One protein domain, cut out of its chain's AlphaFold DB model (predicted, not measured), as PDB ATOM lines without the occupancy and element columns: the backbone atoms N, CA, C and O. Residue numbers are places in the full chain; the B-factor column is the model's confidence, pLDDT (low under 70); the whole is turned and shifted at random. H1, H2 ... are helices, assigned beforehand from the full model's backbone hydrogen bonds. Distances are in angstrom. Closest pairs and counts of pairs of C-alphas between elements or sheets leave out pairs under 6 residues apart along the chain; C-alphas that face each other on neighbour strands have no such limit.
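Overview. This is residues 24 to 78 of the 78 residues of an uncharacterized protein of Verrucomicrobiales bacterium (UniProt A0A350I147). The long helix H2 has the unnamed stretch 43 to 55 folding back along it towards its first residue, while H1 sticks out as an arm, with residues 24 to 34 and 36 to 42 standing free. The 55 printed residues hold two named helices, H1 then H2, and no named strand; the class is all helix. The whole is loose, with a radius of gyration of the C-alphas of 14.0 A, and flat, spanning 36 by 33 by 16 A.

Along the chain. Find C-alpha 56 at (19.682, 16.399, 0.328); from there H2, residues 56 to 76, runs 30.6 A to C-alpha 76 at (-3.837, 15.419, -19.248). H1, residues 24 to 40, begins at C-alpha 24 at (-1.250, 4.860, 16.307) and runs 24.5 A.

Arrangement. H2 and H1 are apart, with no C-alpha of the one within 8 A of the other. In both helices every O i to N i+4 pair is within hydrogen-bond range.

Size, cuts and confidence. The farthest C-alphas, of Val 24 and Lys 76, are 37.2 A apart. The long link, residues 41 to 55, joins H1 to H2. The printed part has no cut. The model's pLDDT is under 70 at residues 42 to 44 and 77 to 78.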
ATOM      1  N   VAL A  24      -2.389   5.405  17.055       92.38
ATOM      2  CA  VAL A  24      -1.250   4.860  16.307       92.38
ATOM      3  C   VAL A  24      -1.743   3.767  15.372       92.38
ATOM      4  O   VAL A  24      -1.462   3.826  14.175       92.38
ATOM      5  N   GLU A  25      -2.540   2.825  15.878       91.00
ATOM      6  CA  GLU A  25      -3.150   1.773  15.058       91.00
ATOM      7  C   GLU A  25      -3.977   2.372  13.912       91.00
ATOM      8  O   GLU A  25      -3.822   1.987  12.749       91.00
ATOM      9  N   TYR A  26      -4.808   3.370  14.214       90.44
ATOM     10  CA  TYR A  26      -5.621   4.049  13.211       90.44
ATOM     11  C   TYR A  26      -4.763   4.747  12.144       90.44
ATOM     12  O   TYR A  26      -5.039   4.626  10.947       90.44
ATOM     13  N   GLY A  27      -3.693   5.434  12.559       91.50
ATOM     14  CA  GLY A  27      -2.741   6.068  11.647       91.50
ATOM     15  C   GLY A  27      -2.060   5.064  10.714       91.50
ATOM     16  O   GLY A  27      -1.998   5.295   9.505       91.50
ATOM     17  N   MET A  28      -1.620   3.922  11.247       94.75
ATOM     18  CA  MET A  28      -0.998   2.851  10.461       94.75
ATOM     19  C   MET A  28      -1.974   2.270   9.430       94.75
ATOM     20  O   MET A  28      -1.619   2.123   8.259       94.75
ATOM     21  N   ARG A  29      -3.232   2.026   9.822       93.06
ATOM     22  CA  ARG A  29      -4.278   1.527   8.909       93.06
ATOM     23  C   ARG A  29      -4.608   2.527   7.802       93.06
ATOM     24  O   ARG A  29      -4.823   2.125   6.659       93.06
ATOM     25  N   LEU A  30      -4.613   3.827   8.104       92.50
ATOM     26  CA  LEU A  30      -4.787   4.867   7.086       92.50
ATOM     27  C   LEU A  30      -3.630   4.897   6.082       92.50
ATOM     28  O   LEU A  30      -3.875   5.026   4.881       92.50
ATOM     29  N   GLN A  31      -2.386   4.765   6.549       92.69
ATOM     30  CA  GLN A  31      -1.222   4.697   5.661       92.69
ATOM     31  C   GLN A  31      -1.274   3.461   4.758       92.69
ATOM     32  O   GLN A  31      -1.028   3.566   3.554       92.69
ATOM     33  N   GLU A  32      -1.647   2.310   5.316       93.38
ATOM     34  CA  GLU A  32      -1.815   1.069   4.562       93.38
ATOM     35  C   GLU A  32      -2.894   1.210   3.479       93.38
ATOM     36  O   GLU A  32      -2.632   0.939   2.304       93.38
ATOM     37  N   ALA A  33      -4.076   1.714   3.844       92.25
ATOM     38  CA  ALA A  33      -5.164   1.954   2.898       92.25
ATOM     39  C   ALA A  33      -4.749   2.933   1.785       92.25
ATOM     40  O   ALA A  33      -5.039   2.702   0.608       92.25
ATOM     41  N   GLY A  34      -4.020   3.998   2.133       89.19
ATOM     42  CA  GLY A  34      -3.460   4.939   1.164       89.19
ATOM     43  C   GLY A  34      -2.494   4.273   0.180       89.19
ATOM     44  O   GLY A  34      -2.598   4.495  -1.027       89.19
ATOM     45  N   SER A  35      -1.599   3.412   0.675       86.06
ATOM     46  CA  SER A  35      -0.664   2.643  -0.158       86.06
ATOM     47  C   SER A  35      -1.394   1.696  -1.116       86.06
ATOM     48  O   SER A  35      -1.097   1.669  -2.313       86.06
ATOM     49  N   GLN A  36      -2.404   0.969  -0.630       87.81
ATOM     50  CA  GLN A  36      -3.211   0.067  -1.460       87.81
ATOM     51  C   GLN A  36      -3.979   0.829  -2.551       87.81
ATOM     52  O   GLN A  36      -3.995   0.414  -3.714       87.81
ATOM     53  N   LEU A  37      -4.565   1.984  -2.221       85.25
ATOM     54  CA  LEU A  37      -5.232   2.850  -3.200       85.25
ATOM     55  C   LEU A  37      -4.265   3.362  -4.273       85.25
ATOM     56  O   LEU A  37      -4.592   3.353  -5.459       85.25
ATOM     57  N   GLN A  38      -3.056   3.773  -3.888       81.88
ATOM     58  CA  GLN A  38      -2.038   4.205  -4.849       81.88
ATOM     59  C   GLN A  38      -1.630   3.079  -5.806       81.88
ATOM     60  O   GLN A  38      -1.506   3.317  -7.007       81.88
ATOM     61  N   GLN A  39      -1.459   1.855  -5.298       78.75
ATOM     62  CA  GLN A  39      -1.112   0.692  -6.119       78.75
ATOM     63  C   GLN A  39      -2.237   0.309  -7.086       78.75
ATOM     64  O   GLN A  39      -1.984   0.135  -8.277       78.75
ATOM     65  N   THR A  40      -3.473   0.216  -6.589       80.31
ATOM     66  CA  THR A  40      -4.648  -0.190  -7.384       80.31
ATOM     67  C   THR A  40      -4.978   0.809  -8.485       80.31
ATOM     68  O   THR A  40      -5.283   0.416  -9.608       80.31
ATOM     69  N   LEU A  41      -4.868   2.105  -8.195       76.62
ATOM     70  CA  LEU A  41      -5.155   3.166  -9.157       76.62
ATOM     71  C   LEU A  41      -3.951   3.503 -10.053       76.62
ATOM     72  O   LEU A  41      -4.042   4.401 -10.892       76.62
ATOM     73  N   GLY A  42      -2.805   2.834  -9.867       69.31
ATOM     74  CA  GLY A  42      -1.565   3.145 -10.581       69.31
ATOM     75  C   GLY A  42      -1.067   4.577 -10.335       69.31
ATOM     76  O   GLY A  42      -0.354   5.140 -11.169       69.31
ATOM     77  N   ILE A  43      -1.450   5.183  -9.204       68.38
ATOM     78  CA  ILE A  43      -1.088   6.550  -8.809       68.38
ATOM     79  C   ILE A  43       0.294   6.494  -8.148       68.38
ATOM     80  O   ILE A  43       0.450   6.662  -6.942       68.38
ATOM     81  N   GLY A  44       1.313   6.201  -8.951       67.25
ATOM     82  CA  GLY A  44       2.709   6.323  -8.547       67.25
ATOM     83  C   GLY A  44       3.253   7.698  -8.924       67.25
ATOM     84  O   GLY A  44       3.249   8.059 -10.101       67.25
ATOM     85  N   TYR A  45       3.751   8.457  -7.947       70.19
ATOM     86  CA  TYR A  45       4.433   9.731  -8.211       70.19
ATOM     87  C   TYR A  45       5.831   9.528  -8.808       70.19
ATOM     88  O   TYR A  45       6.320  10.366  -9.563       70.19
ATOM     89  N   ILE A  46       6.472   8.406  -8.467       83.50
ATOM     90  CA  ILE A  46       7.887   8.153  -8.722       83.50
ATOM     91  C   ILE A  46       8.051   6.728  -9.264       83.50
ATOM     92  O   ILE A  46       7.498   5.792  -8.681       83.50
ATOM     93  N   PRO A  47       8.791   6.527 -10.368       82.62
ATOM     94  CA  PRO A  47       9.127   5.190 -10.846       82.62
ATOM     95  C   PRO A  47       9.906   4.386  -9.795       82.62
ATOM     96  O   PRO A  47      10.664   4.937  -9.002       82.62
ATOM     97  N   LYS A  48       9.750   3.058  -9.802       83.31
ATOM     98  CA  LYS A  48      10.557   2.183  -8.941       83.31
ATOM     99  C   LYS A  48      12.022   2.244  -9.385       83.31
ATOM    100  O   LYS A  48      12.311   2.036 -10.561       83.31
ATOM    101  N   GLY A  49      12.935   2.490  -8.449       88.75
ATOM    102  CA  GLY A  49      14.368   2.547  -8.726       88.75
ATOM    103  C   GLY A  49      15.187   3.005  -7.524       88.75
ATOM    104  O   GLY A  49      14.640   3.491  -6.537       88.75
ATOM    105  N   VAL A  50      16.507   2.838  -7.622       93.06
ATOM    106  CA  VAL A  50      17.464   3.394  -6.659       93.06
ATOM    107  C   VAL A  50      17.992   4.704  -7.226       93.06
ATOM    108  O   VAL A  50      18.602   4.718  -8.294       93.06
ATOM    109  N   TYR A  51      17.774   5.790  -6.493       93.88
ATOM    110  CA  TYR A  51      18.240   7.124  -6.854       93.88
ATOM    111  C   TYR A  51      19.365   7.531  -5.907       93.88
ATOM    112  O   TYR A  51      19.256   7.352  -4.695       93.88
ATOM    113  N   ARG A  52      20.473   8.015  -6.467       96.44
ATOM    114  CA  ARG A  52      21.649   8.450  -5.708       96.44
ATOM    115  C   ARG A  52      21.829   9.942  -5.929       96.44
ATOM    116  O   ARG A  52      21.950  10.363  -7.075       96.44
ATOM    117  N   PHE A  53      21.875  10.686  -4.835       97.12
ATOM    118  CA  PHE A  53      22.062  12.131  -4.819       97.12
ATOM    119  C   PHE A  53      23.321  12.456  -4.026       97.12
ATOM    120  O   PHE A  53      23.704  11.703  -3.124       97.12
ATOM    121  N   LYS A  54      23.987  13.552  -4.381       96.44
ATOM    122  CA  LYS A  54      25.170  14.036  -3.664       96.44
ATOM    123  C   LYS A  54      24.780  14.839  -2.431       96.44
ATOM    124  O   LYS A  54      25.520  14.821  -1.451       96.44
ATOM    125  N   THR A  55      23.638  15.523  -2.475       98.12
ATOM    126  CA  THR A  55      23.116  16.321  -1.359       98.12
ATOM    127  C   THR A  55      21.624  16.071  -1.139       98.12
ATOM    128  O   THR A  55      20.953  15.444  -1.963       98.12
ATOM    129  N   HIS A  56      21.103  16.536  -0.002       96.44
ATOM    130  CA  HIS A  56      19.682  16.399   0.328       96.44
ATOM    131  C   HIS A  56      18.822  17.344  -0.514       96.44
ATOM    132  O   HIS A  56      17.725  16.979  -0.923       96.44
ATOM    133  N   GLU A  57      19.345  18.525  -0.822       97.69
ATOM    134  CA  GLU A  57      18.699  19.531  -1.663       97.69
ATOM    135  C   GLU A  57      18.493  18.992  -3.084       97.69
ATOM    136  O   GLU A  57      17.403  19.111  -3.634       97.69
ATOM    137  N   GLU A  58      19.494  18.300  -3.642       97.31
ATOM    138  CA  GLU A  58      19.376  17.633  -4.946       97.31
ATOM    139  C   GLU A  58      18.259  16.573  -4.938       97.31
ATOM    140  O   GLU A  58      17.495  16.445  -5.900       97.31
ATOM    141  N   ALA A  59      18.138  15.825  -3.838       95.81
ATOM    142  CA  ALA A  59      17.083  14.833  -3.674       95.81
ATOM    143  C   ALA A  59      15.691  15.483  -3.600       95.81
ATOM    144  O   ALA A  59      14.749  14.973  -4.212       95.81
ATOM    145  N   ASP A  60      15.561  16.606  -2.889       95.75
ATOM    146  CA  ASP A  60      14.294  17.327  -2.729       95.75
ATOM    147  C   ASP A  60      13.836  17.983  -4.041       95.75
ATOM    148  O   ASP A  60      12.696  17.794  -4.475       95.75
ATOM    149  N   GLU A  61      14.746  18.650  -4.756       96.69
ATOM    150  CA  GLU A  61      14.467  19.207  -6.085       96.69
ATOM    151  C   GLU A  61      14.005  18.120  -7.062       96.69
ATOM    152  O   GLU A  61      13.032  18.285  -7.816       96.69
ATOM    153  N   TRP A  62      14.683  16.970  -7.037       94.94
ATOM    154  CA  TRP A  62      14.309  15.831  -7.859       94.94
ATOM    155  C   TRP A  62      12.927  15.279  -7.481       94.94
ATOM    156  O   TRP A  62      12.110  15.005  -8.372       94.94
ATOM    157  N   LEU A  63      12.638  15.156  -6.185       92.81
ATOM    158  CA  LEU A  63      11.355  14.686  -5.666       92.81
ATOM    159  C   LEU A  63      10.211  15.609  -6.105       92.81
ATOM    160  O   LEU A  63       9.222  15.140  -6.683       92.81
ATOM    161  N   MET A  64      10.373  16.921  -5.921       91.56
ATOM    162  CA  MET A  64       9.414  17.942  -6.352       91.56
ATOM    163  C   MET A  64       9.149  17.874  -7.858       91.56
ATOM    164  O   MET A  64       7.994  17.929  -8.307       91.56
ATOM    165  N   LYS A  65      10.200  17.667  -8.660       91.69
ATOM    166  CA  LYS A  65      10.073  17.473 -10.110       91.69
ATOM    167  C   LYS A  65       9.265  16.221 -10.452       91.69
ATOM    168  O   LYS A  65       8.442  16.272 -11.369       91.69
ATOM    169  N   MET A  66       9.471  15.099  -9.757       90.44
ATOM    170  CA  MET A  66       8.704  13.869 -10.014       90.44
ATOM    171  C   MET A  66       7.227  14.035  -9.650       90.44
ATOM    172  O   MET A  66       6.362  13.717 -10.471       90.44
ATOM    173  N   MET A  67       6.928  14.624  -8.488       86.19
ATOM    174  CA  MET A  67       5.550  14.913  -8.075       86.19
ATOM    175  C   MET A  67       4.834  15.835  -9.071       86.19
ATOM    176  O   MET A  67       3.714  15.542  -9.494       86.19
ATOM    177  N   SER A  68       5.511  16.891  -9.531       88.12
ATOM    178  CA  SER A  68       4.971  17.826 -10.529       88.12
ATOM    179  C   SER A  68       4.657  17.136 -11.861       88.12
ATOM    180  O   SER A  68       3.603  17.362 -12.459       88.12
ATOM    181  N   ARG A  69       5.539  16.237 -12.324       85.56
ATOM    182  CA  ARG A  69       5.308  15.437 -13.542       85.56
ATOM    183  C   ARG A  69       4.096  14.518 -13.400       85.56
ATOM    184  O   ARG A  69       3.310  14.407 -14.342       85.56
ATOM    185  N   ALA A  70       3.944  13.869 -12.249       81.31
ATOM    186  CA  ALA A  70       2.806  13.000 -11.975       81.31
ATOM    187  C   ALA A  70       1.484  13.787 -11.947       81.31
ATOM    188  O   ALA A  70       0.510  13.367 -12.577       81.31
ATOM    189  N   ALA A  71       1.470  14.963 -11.312       80.31
ATOM    190  CA  ALA A  71       0.317  15.863 -11.309       80.31
ATOM    191  C   ALA A  71      -0.060  16.320 -12.730       80.31
ATOM    192  O   ALA A  71      -1.220  16.212 -13.131       80.31
ATOM    193  N   ALA A  72       0.919  16.741 -13.538       82.62
ATOM    194  CA  ALA A  72       0.683  17.152 -14.923       82.62
ATOM    195  C   ALA A  72       0.141  16.008 -15.802       82.62
ATOM    196  O   ALA A  72      -0.737  16.230 -16.637       82.62
ATOM    197  N   LYS A  73       0.629  14.773 -15.612       78.69
ATOM    198  CA  LYS A  73       0.109  13.588 -16.317       78.69
ATOM    199  C   LYS A  73      -1.354  13.316 -15.957       78.69
ATOM    200  O   LYS A  73      -2.129  12.945 -16.832       78.69
ATOM    201  N   ARG A  74      -1.737  13.528 -14.695       70.88
ATOM    202  CA  ARG A  74      -3.122  13.362 -14.235       70.88
ATOM    203  C   ARG A  74      -4.066  14.358 -14.907       70.88
ATOM    204  O   ARG A  74      -5.106  13.935 -15.396       70.88
ATOM    205  N   ILE A  75      -3.675  15.633 -14.987       73.19
ATOM    206  CA  ILE A  75      -4.472  16.680 -15.653       73.19
ATOM    207  C   ILE A  75      -4.703  16.341 -17.130       73.19
ATOM    208  O   ILE A  75      -5.798  16.537 -17.627       73.19
ATOM    209  N   LYS A  76      -3.699  15.798 -17.830       70.44
ATOM    210  CA  LYS A  76      -3.837  15.419 -19.248       70.44
ATOM    211  C   LYS A  76      -4.735  14.203 -19.496       70.44
ATOM    212  O   LYS A  76      -5.204  14.035 -20.614       70.44
ATOM    213  N   ASN A  77      -4.905  13.339 -18.496       60.22
ATOM    214  CA  ASN A  77      -5.668  12.093 -18.599       60.22
ATOM    215  C   ASN A  77      -7.096  12.208 -18.030       60.22
ATOM    216  O   ASN A  77      -7.793  11.195 -17.980       60.22
ATOM    217  N   THR A  78      -7.492  13.392 -17.553       54.44
ATOM    218  CA  THR A  78      -8.842  13.704 -17.052       54.44
ATOM    219  C   THR A  78      -9.564  14.552 -18.086       54.44
ATOM    220  O   THR A  78     -10.772  14.315 -18.287       54.44
TER     221      THR A  78